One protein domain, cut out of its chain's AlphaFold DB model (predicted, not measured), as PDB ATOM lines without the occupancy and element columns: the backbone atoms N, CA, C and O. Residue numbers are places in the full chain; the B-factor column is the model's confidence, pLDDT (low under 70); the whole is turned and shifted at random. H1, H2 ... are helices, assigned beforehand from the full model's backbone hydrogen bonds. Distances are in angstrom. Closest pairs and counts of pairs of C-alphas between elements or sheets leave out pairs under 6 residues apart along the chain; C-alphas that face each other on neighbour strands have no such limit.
ATOM      1  N   THR A   2     152.508 153.265 123.265       83.88
ATOM      2  CA  THR A   2     152.258 153.598 124.691       83.88
ATOM      3  C   THR A   2     153.166 154.710 125.232       83.88
ATOM      4  O   THR A   2     152.674 155.712 125.735       83.88
ATOM      5  N   ARG A   3     154.485 154.600 125.022       88.88
ATOM      6  CA  ARG A   3     155.463 155.607 125.470       88.88
ATOM      7  C   ARG A   3     155.204 157.019 124.929       88.88
ATOM      8  O   ARG A   3     155.431 157.987 125.633       88.88
ATOM      9  N   GLU A   4     154.703 157.153 123.702       88.50
ATOM     10  CA  GLU A   4     154.501 158.469 123.072       88.50
ATOM     11  C   GLU A   4     153.366 159.253 123.736       88.50
ATOM     12  O   GLU A   4     153.474 160.470 123.902       88.50
ATOM     13  N   PHE A   5     152.308 158.551 124.157       91.62
ATOM     14  CA  PHE A   5     151.212 159.140 124.922       91.62
ATOM     15  C   PHE A   5     151.674 159.571 126.314       91.62
ATOM     16  O   PHE A   5     151.326 160.665 126.756       91.62
ATOM     17  N   LEU A   6     152.496 158.752 126.974       92.88
ATOM     18  CA  LEU A   6     153.042 159.067 128.295       92.88
ATOM     19  C   LEU A   6     154.027 160.244 128.227       92.88
ATOM     20  O   LEU A   6     153.894 161.197 128.987       92.88
ATOM     21  N   ASP A   7     154.927 160.267 127.240       91.31
ATOM     22  CA  ASP A   7     155.828 161.402 126.996       91.31
ATOM     23  C   ASP A   7     155.044 162.696 126.702       91.31
ATOM     24  O   ASP A   7     155.461 163.789 127.088       91.31
ATOM     25  N   ALA A   8     153.908 162.608 126.000       91.31
ATOM     26  CA  ALA A   8     153.031 163.755 125.774       91.31
ATOM     27  C   ALA A   8     152.322 164.211 127.056       91.31
ATOM     28  O   ALA A   8     152.253 165.414 127.310       91.31
ATOM     29  N   GLY A   9     151.860 163.274 127.887       92.50
ATOM     30  CA  GLY A   9     151.347 163.567 129.225       92.50
ATOM     31  C   GLY A   9     152.381 164.292 130.092       92.50
ATOM     32  O   GLY A   9     152.070 165.332 130.670       92.50
ATOM     33  N   LEU A  10     153.635 163.826 130.095       91.62
ATOM     34  CA  LEU A  10     154.743 164.473 130.808       91.62
ATOM     35  C   LEU A  10     155.006 165.898 130.316       91.62
ATOM     36  O   LEU A  10     155.193 166.801 131.129       91.62
ATOM     37  N   ARG A  11     154.965 166.142 128.999       91.06
ATOM     38  CA  ARG A  11     155.100 167.505 128.455       91.06
ATOM     39  C   ARG A  11     153.961 168.424 128.890       91.06
ATOM     40  O   ARG A  11     154.212 169.597 129.155       91.06
ATOM     41  N   LEU A  12     152.726 167.924 128.969       91.25
ATOM     42  CA  LEU A  12     151.597 168.705 129.490       91.25
ATOM     43  C   LEU A  12     151.781 169.033 130.976       91.25
ATOM     44  O   LEU A  12     151.564 170.180 131.367       91.25
ATOM     45  N   LEU A  13     152.226 168.058 131.777       89.69
ATOM     46  CA  LEU A  13     152.552 168.269 133.190       89.69
ATOM     47  C   LEU A  13     153.643 169.342 133.346       89.69
ATOM     48  O   LEU A  13     153.451 170.291 134.105       89.69
ATOM     49  N   ALA A  14     154.732 169.249 132.576       88.38
ATOM     50  CA  ALA A  14     155.825 170.224 132.579       88.38
ATOM     51  C   ALA A  14     155.329 171.645 132.267       88.38
ATOM     52  O   ALA A  14     155.498 172.552 133.079       88.38
ATOM     53  N   LYS A  15     154.598 171.815 131.153       87.88
ATOM     54  CA  LYS A  15     154.019 173.113 130.757       87.88
ATOM     55  C   LYS A  15     153.148 173.717 131.854       87.88
ATOM     56  O   LYS A  15     153.106 174.936 132.011       87.88
ATOM     57  N   ARG A  16     152.423 172.883 132.606       85.31
ATOM     58  CA  ARG A  16     151.576 173.362 133.699       85.31
ATOM     59  C   ARG A  16     152.393 173.824 134.900       85.31
ATOM     60  O   ARG A  16     152.044 174.846 135.487       85.31
ATOM     61  N   VAL A  17     153.453 173.100 135.256       81.75
ATOM     62  CA  VAL A  17     154.383 173.510 136.318       81.75
ATOM     63  C   VAL A  17     155.014 174.860 135.973       81.75
ATOM     64  O   VAL A  17     154.945 175.776 136.794       81.75
ATOM     65  N   ASP A  18     155.495 175.025 134.740       82.00
ATOM     66  CA  ASP A  18     156.087 176.279 134.258       82.00
ATOM     67  C   ASP A  18     155.078 177.442 134.305       82.00
ATOM     68  O   ASP A  18     155.383 178.539 134.775       82.00
ATOM     69  N   ALA A  19     153.832 177.199 133.878       80.19
ATOM     70  CA  ALA A  19     152.776 178.210 133.897       80.19
ATOM     71  C   ALA A  19     152.406 178.671 135.320       80.19
ATOM     72  O   ALA A  19     152.104 179.843 135.524       80.19
ATOM     73  N   ILE A  20     152.434 177.773 136.313       75.12
ATOM     74  CA  ILE A  20     152.185 178.132 137.719       75.12
ATOM     75  C   ILE A  20     153.314 179.023 138.257       75.12
ATOM     76  O   ILE A  20     153.054 179.940 139.039       75.12
ATOM     77  N   GLN A  21     154.555 178.780 137.836       69.44
ATOM     78  CA  GLN A  21     155.724 179.540 138.286       69.44
ATOM     79  C   GLN A  21     155.778 180.960 137.726       69.44
ATOM     80  O   GLN A  21     156.162 181.874 138.452       69.44
ATOM     81  N   MET A  22     155.344 181.165 136.477       68.62
ATOM     82  CA  MET A  22     155.259 182.498 135.860       68.62
ATOM     83  C   MET A  22     154.196 183.409 136.509       68.62
ATOM     84  O   MET A  22     154.082 184.581 136.155       68.62
ATOM     85  N   GLY A  23     153.455 182.899 137.501       60.84
ATOM     86  CA  GLY A  23     152.417 183.622 138.223       60.84
ATOM     87  C   GLY A  23     151.107 183.697 137.434       60.84
ATOM     88  O   GLY A  23     151.056 183.362 136.250       60.84
ATOM     89  N   PRO A  24     150.003 184.109 138.079       54.81
ATOM     90  CA  PRO A  24     148.733 184.287 137.396       54.81
ATOM     91  C   PRO A  24     148.822 185.501 136.460       54.81
ATOM     92  O   PRO A  24     148.466 186.615 136.830       54.81
ATOM     93  N   GLY A  25     149.294 185.295 135.234       51.59
ATOM     94  CA  GLY A  25     149.055 186.233 134.147       51.59
ATOM     95  C   GLY A  25     147.565 186.224 133.816       51.59
ATOM     96  O   GLY A  25     147.107 185.274 133.194       51.59
ATOM     97  N   ASN A  26     146.821 187.230 134.295       43.03
ATOM     98  CA  ASN A  26     145.457 187.632 133.901       43.03
ATOM     99  C   ASN A  26     144.567 186.552 133.251       43.03
ATOM    100  O   ASN A  26     144.022 186.758 132.169       43.03
ATOM    101  N   ALA A  27     144.381 185.410 133.909       45.06
ATOM    102  CA  ALA A  27     143.454 184.381 133.454       45.06
ATOM    103  C   ALA A  27     142.259 184.329 134.408       45.06
ATOM    104  O   ALA A  27     142.156 183.465 135.281       45.06
ATOM    105  N   GLU A  28     141.348 185.287 134.232       41.94
ATOM    106  CA  GLU A  28     139.951 185.140 134.634       41.94
ATOM    107  C   GLU A  28     139.342 183.994 133.826       41.94
ATOM    108  O   GLU A  28     138.795 184.174 132.743       41.94
ATOM    109  N   SER A  29     139.481 182.764 134.303       46.66
ATOM    110  CA  SER A  29     138.746 181.629 133.755       46.66
ATOM    111  C   SER A  29     138.485 180.644 134.880       46.66
ATOM    112  O   SER A  29     139.324 179.819 135.235       46.66
ATOM    113  N   ARG A  30     137.296 180.774 135.480       48.00
ATOM    114  CA  ARG A  30     136.682 179.736 136.313       48.00
ATOM    115  C   ARG A  30     136.345 178.551 135.407       48.00
ATOM    116  O   ARG A  30     135.241 178.465 134.882       48.00
ATOM    117  N   GLU A  31     137.318 177.676 135.189       48.28
ATOM    118  CA  GLU A  31     137.098 176.373 134.563       48.28
ATOM    119  C   GLU A  31     136.625 175.328 135.599       48.28
ATOM    120  O   GLU A  31     136.890 175.480 136.795       48.28
ATOM    121  N   PRO A  32     135.860 174.308 135.162       45.66
ATOM    122  CA  PRO A  32     135.070 173.433 136.029       45.66
ATOM    123  C   PRO A  32     135.900 172.516 136.943       45.66
ATOM    124  O   PRO A  32     137.071 172.246 136.693       45.66
ATOM    125  N   HIS A  33     135.226 172.005 137.981       48.41
ATOM    126  CA  HIS A  33     135.693 171.218 139.137       48.41
ATOM    127  C   HIS A  33     136.333 169.839 138.841       48.41
ATOM    128  O   HIS A  33     136.055 168.866 139.535       48.41
ATOM    129  N   SER A  34     137.191 169.721 137.829       57.34
ATOM    130  CA  SER A  34     138.103 168.580 137.703       57.34
ATOM    131  C   SER A  34     139.443 168.946 138.340       57.34
ATOM    132  O   SER A  34     139.885 170.089 138.241       57.34
ATOM    133  N   LEU A  35     140.104 167.994 139.000       61.53
ATOM    134  CA  LEU A  35     141.432 168.225 139.579       61.53
ATOM    135  C   LEU A  35     142.498 168.452 138.487       61.53
ATOM    136  O   LEU A  35     143.483 169.147 138.736       61.53
ATOM    137  N   LEU A  36     142.290 167.929 137.267       72.62
ATOM    138  CA  LEU A  36     143.251 167.979 136.151       72.62
ATOM    139  C   LEU A  36     142.576 168.168 134.768       72.62
ATOM    140  O   LEU A  36     142.834 167.392 133.845       72.62
ATOM    141  N   PRO A  37     141.740 169.202 134.546       73.56
ATOM    142  CA  PRO A  37     141.003 169.379 133.282       73.56
ATOM    143  C   PRO A  37     141.934 169.528 132.066       73.56
ATOM    144  O   PRO A  37     141.590 169.174 130.936       73.56
ATOM    145  N   TRP A  38     143.151 170.007 132.312       78.44
ATOM    146  CA  TRP A  38     144.203 170.209 131.324       78.44
ATOM    147  C   TRP A  38     144.870 168.905 130.851       78.44
ATOM    148  O   TRP A  38     145.496 168.908 129.791       78.44
ATOM    149  N   LEU A  39     144.703 167.785 131.567       86.81
ATOM    150  CA  LEU A  39     145.258 166.473 131.205       86.81
ATOM    151  C   LEU A  39     144.248 165.588 130.448       86.81
ATOM    152  O   LEU A  39     144.377 164.373 130.400       86.81
ATOM    153  N   SER A  40     143.234 166.174 129.809       88.62
ATOM    154  CA  SER A  40     142.238 165.392 129.061       88.62
ATOM    155  C   SER A  40     142.849 164.540 127.932       88.62
ATOM    156  O   SER A  40     143.819 164.937 127.282       88.62
ATOM    157  N   GLN A  41     142.197 163.421 127.587       88.06
ATOM    158  CA  GLN A  41     142.553 162.587 126.422       88.06
ATOM    159  C   GLN A  41     142.762 163.409 125.134       88.06
ATOM    160  O   GLN A  41     143.673 163.148 124.344       88.06
ATOM    161  N   ARG A  42     141.928 164.438 124.925       89.44
ATOM    162  CA  ARG A  42     142.027 165.348 123.777       89.44
ATOM    163  C   ARG A  42     143.314 166.172 123.817       89.44
ATOM    164  O   ARG A  42     143.956 166.322 122.778       89.44
ATOM    165  N   ALA A  43     143.680 166.690 124.989       90.31
ATOM    166  CA  ALA A  43     144.913 167.446 125.180       90.31
ATOM    167  C   ALA A  43     146.144 166.563 124.936       90.31
ATOM    168  O   ALA A  43     147.033 166.967 124.192       90.31
ATOM    169  N   VAL A  44     146.158 165.330 125.455       90.88
ATOM    170  CA  VAL A  44     147.264 164.376 125.249       90.88
ATOM    171  C   VAL A  44     147.455 164.061 123.763       90.88
ATOM    172  O   VAL A  44     148.567 164.142 123.246       90.88
ATOM    173  N   VAL A  45     146.374 163.763 123.034       90.38
ATOM    174  CA  VAL A  45     146.443 163.500 121.585       90.38
ATOM    175  C   VAL A  45     146.888 164.739 120.805       90.38
ATOM    176  O   VAL A  45     147.614 164.613 119.819       90.38
ATOM    177  N   ALA A  46     146.473 165.940 121.218       89.50
ATOM    178  CA  ALA A  46     146.947 167.182 120.611       89.50
ATOM    179  C   ALA A  46     148.452 167.387 120.854       89.50
ATOM    180  O   ALA A  46     149.182 167.673 119.906       89.50
ATOM    181  N   GLU A  47     148.931 167.153 122.077       90.56
ATOM    182  CA  GLU A  47     150.349 167.248 122.440       90.56
ATOM    183  C   GLU A  47     151.206 166.154 121.789       90.56
ATOM    184  O   GLU A  47     152.393 166.344 121.538       90.56
ATOM    185  N   MET A  48     150.642 164.996 121.448       87.94
ATOM    186  CA  MET A  48     151.376 164.011 120.655       87.94
ATOM    187  C   MET A  48     151.716 164.525 119.255       87.94
ATOM    188  O   MET A  48     152.779 164.205 118.725       87.94
ATOM    189  N   LYS A  49     150.835 165.334 118.646       82.62
ATOM    190  CA  LYS A  49     151.030 165.855 117.281       82.62
ATOM    191  C   LYS A  49     152.193 166.843 117.175       82.62
ATOM    192  O   LYS A  49     152.626 167.112 116.057       82.62
ATOM    193  N   THR A  50     152.682 167.371 118.298       80.25
ATOM    194  CA  THR A  50     153.872 168.234 118.356       80.25
ATOM    195  C   THR A  50     155.179 167.424 118.377       80.25
ATOM    196  O   THR A  50     156.252 167.987 118.177       80.25
ATOM    197  N   GLY A  51     155.106 166.102 118.590       70.31
ATOM    198  CA  GLY A  51     156.255 165.194 118.620       70.31
ATOM    199  C   GLY A  51     156.739 164.728 117.239       70.31
ATOM    200  O   GLY A  51     156.093 164.924 116.215       70.31
ATOM    201  N   LYS A  52     157.901 164.056 117.215       66.00
ATOM    202  CA  LYS A  52     158.607 163.621 115.988       66.00
ATOM    203  C   LYS A  52     158.104 162.298 115.367       66.00
ATOM    204  O   LYS A  52     158.712 161.824 114.413       66.00
ATOM    205  N   ARG A  53     157.063 161.656 115.914       61.56
ATOM    206  CA  ARG A  53     156.662 160.266 115.589       61.56
ATOM    207  C   ARG A  53     155.201 160.139 115.111       61.56
ATOM    208  O   ARG A  53     154.452 161.108 115.226       61.56
ATOM    209  N   PRO A  54     154.808 158.996 114.500       56.75
ATOM    210  CA  PRO A  54     153.549 158.858 113.770       56.75
ATOM    211  C   PRO A  54     152.309 159.181 114.610       56.75
ATOM    212  O   PRO A  54     152.208 158.848 115.788       56.75
ATOM    213  N   ARG A  55     151.335 159.825 113.963       66.56
ATOM    214  CA  ARG A  55     150.124 160.374 114.584       66.56
ATOM    215  C   ARG A  55     149.141 159.261 114.960       66.56
ATOM    216  O   ARG A  55     148.293 158.900 114.149       66.56
ATOM    217  N   SER A  56     149.213 158.758 116.189       72.75
ATOM    218  CA  SER A  56     148.138 157.921 116.744       72.75
ATOM    219  C   SER A  56     146.986 158.809 117.238       72.75
ATOM    220  O   SER A  56     147.205 159.883 117.801       72.75
ATOM    221  N   GLY A  57     145.748 158.405 116.953       83.62
ATOM    222  CA  GLY A  57     144.543 159.176 117.275       83.62
ATOM    223  C   GLY A  57     143.939 158.825 118.636       83.62
ATOM    224  O   GLY A  57     144.422 157.942 119.339       83.62
ATOM    225  N   MET A  58     142.819 159.471 118.977       86.44
ATOM    226  CA  MET A  58     142.052 159.160 120.196       86.44
ATOM    227  C   MET A  58     141.632 157.685 120.287       86.44
ATOM    228  O   MET A  58     141.534 157.165 121.391       86.44
ATOM    229  N   GLY A  59     141.403 157.013 119.150       88.38
ATOM    230  CA  GLY A  59     141.056 155.588 119.119       88.38
ATOM    231  C   GLY A  59     142.131 154.714 119.766       88.38
ATOM    232  O   GLY A  59     141.821 153.969 120.684       88.38
ATOM    233  N   ALA A  60     143.396 154.903 119.379       90.12
ATOM    234  CA  ALA A  60     144.523 154.155 119.940       90.12
ATOM    235  C   ALA A  60     144.742 154.442 121.437       90.12
ATOM    236  O   ALA A  60     145.108 153.548 122.194       90.12
ATOM    237  N   LEU A  61     144.488 155.682 121.880       90.06
ATOM    238  CA  LEU A  61     144.542 156.029 123.302       90.06
ATOM    239  C   LEU A  61     143.468 155.265 124.093       90.06
ATOM    240  O   LEU A  61     143.785 154.682 125.121       90.06
ATOM    241  N   ARG A  62     142.218 155.251 123.612       91.38
ATOM    242  CA  ARG A  62     141.096 154.566 124.281       91.38
ATOM    243  C   ARG A  62     141.209 153.048 124.241       91.38
ATOM    244  O   ARG A  62     140.776 152.387 125.172       91.38
ATOM    245  N   GLU A  63     141.777 152.510 123.168       92.81
ATOM    246  CA  GLU A  63     142.073 151.084 123.052       92.81
ATOM    247  C   GLU A  63     143.082 150.646 124.120       92.81
ATOM    248  O   GLU A  63     142.898 149.613 124.757       92.81
ATOM    249  N   ARG A  64     144.119 151.459 124.363       93.12
ATOM    250  CA  ARG A  64     145.123 151.177 125.395       93.12
ATOM    251  C   ARG A  64     144.620 151.466 126.813       93.12
ATOM    252  O   ARG A  64     144.898 150.676 127.709       93.12
ATOM    253  N   TRP A  65     143.908 152.574 127.007       94.56
ATOM    254  CA  TRP A  65     143.361 153.011 128.295       94.56
ATOM    255  C   TRP A  65     141.851 153.257 128.170       94.56
ATOM    256  O   TRP A  65     141.429 154.368 127.826       94.56
ATOM    257  N   PRO A  66     141.024 152.229 128.447       90.94
ATOM    258  CA  PRO A  66     139.569 152.346 128.357       90.94
ATOM    259  C   PRO A  66     138.995 153.424 129.285       90.94
ATOM    260  O   PRO A  66     138.060 154.131 128.906       90.94
ATOM    261  N   ALA A  67     139.587 153.581 130.474       90.06
ATOM    262  CA  ALA A  67     139.288 154.637 131.435       90.06
ATOM    263  C   ALA A  67     140.423 155.669 131.471       90.06
ATOM    264  O   ALA A  67     141.588 155.335 131.245       90.06
TER     265      ALA A  67
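AT A GLANCE: This is residues 2 to 67 of the 245 residues of an uncharacterized protein of Cryptosporangium phraense (UniProt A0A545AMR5). One long helix, H1, has the short helix H2 packed across its first half, at residues 4 to 12, and a second short helix, H3, packs on H2 near the beginning of H1. The last turns of H1 and a wide loop after it, together residues 17 to 35, stick out from this small body before the chain comes back to H2. The printed part has 66 residues with three named helices, in the order H1, H2, H3, and no named strand; the class is all helix. The whole is flat, spanning 36 by 26 by 13 A, and only just loose, close to compact, with a radius of gyration of the C-alphas of 13.4 A.

IN THESE COORDINATES: H1, residues 2 to 21, is 29.5 A long and begins at C-alpha 2, (152.258, 153.598, 124.691). H2 holds residues 41 to 48, from C-alpha 41 at (142.553, 162.587, 126.422). H3, residues 58 to 64, ends at C-alpha 64, (145.123, 151.177, 125.395).

HOW THE PARTS SIT: H1 touches H2 with residues 4 to 12 alone; the closest C-alphas, of Ala 8 and Met 48, are 5.4 A apart. Their lines are about perpendicular, at 85 degrees. H2 touches H3, closest at the C-alphas of Val 45 and Met 58, 6.3 A apart, and these lines are about perpendicular at 79 degrees. H1 and H3 are close but not clearly touching: the closest C-alphas, of Phe 5 and Leu 61, are 7.5 A apart. They run opposite ways at a steep tilt of 67 degrees, only just short of about perpendicular. In H1, H2 and H3 every O i to N i+4 pair is within hydrogen-bond range.

THE WHOLE: The C-alphas farthest apart, of Asn 26 and Glu 63, are 38.3 A apart. The printed part has no cut. The link from H1 to H2 is long, with 19 residues; that from H2 to H3 is short, with 9. Confidence is under 70 at residues 21 to 35 and 52 to 55, and the mean pLDDT of the printed part is 77.6.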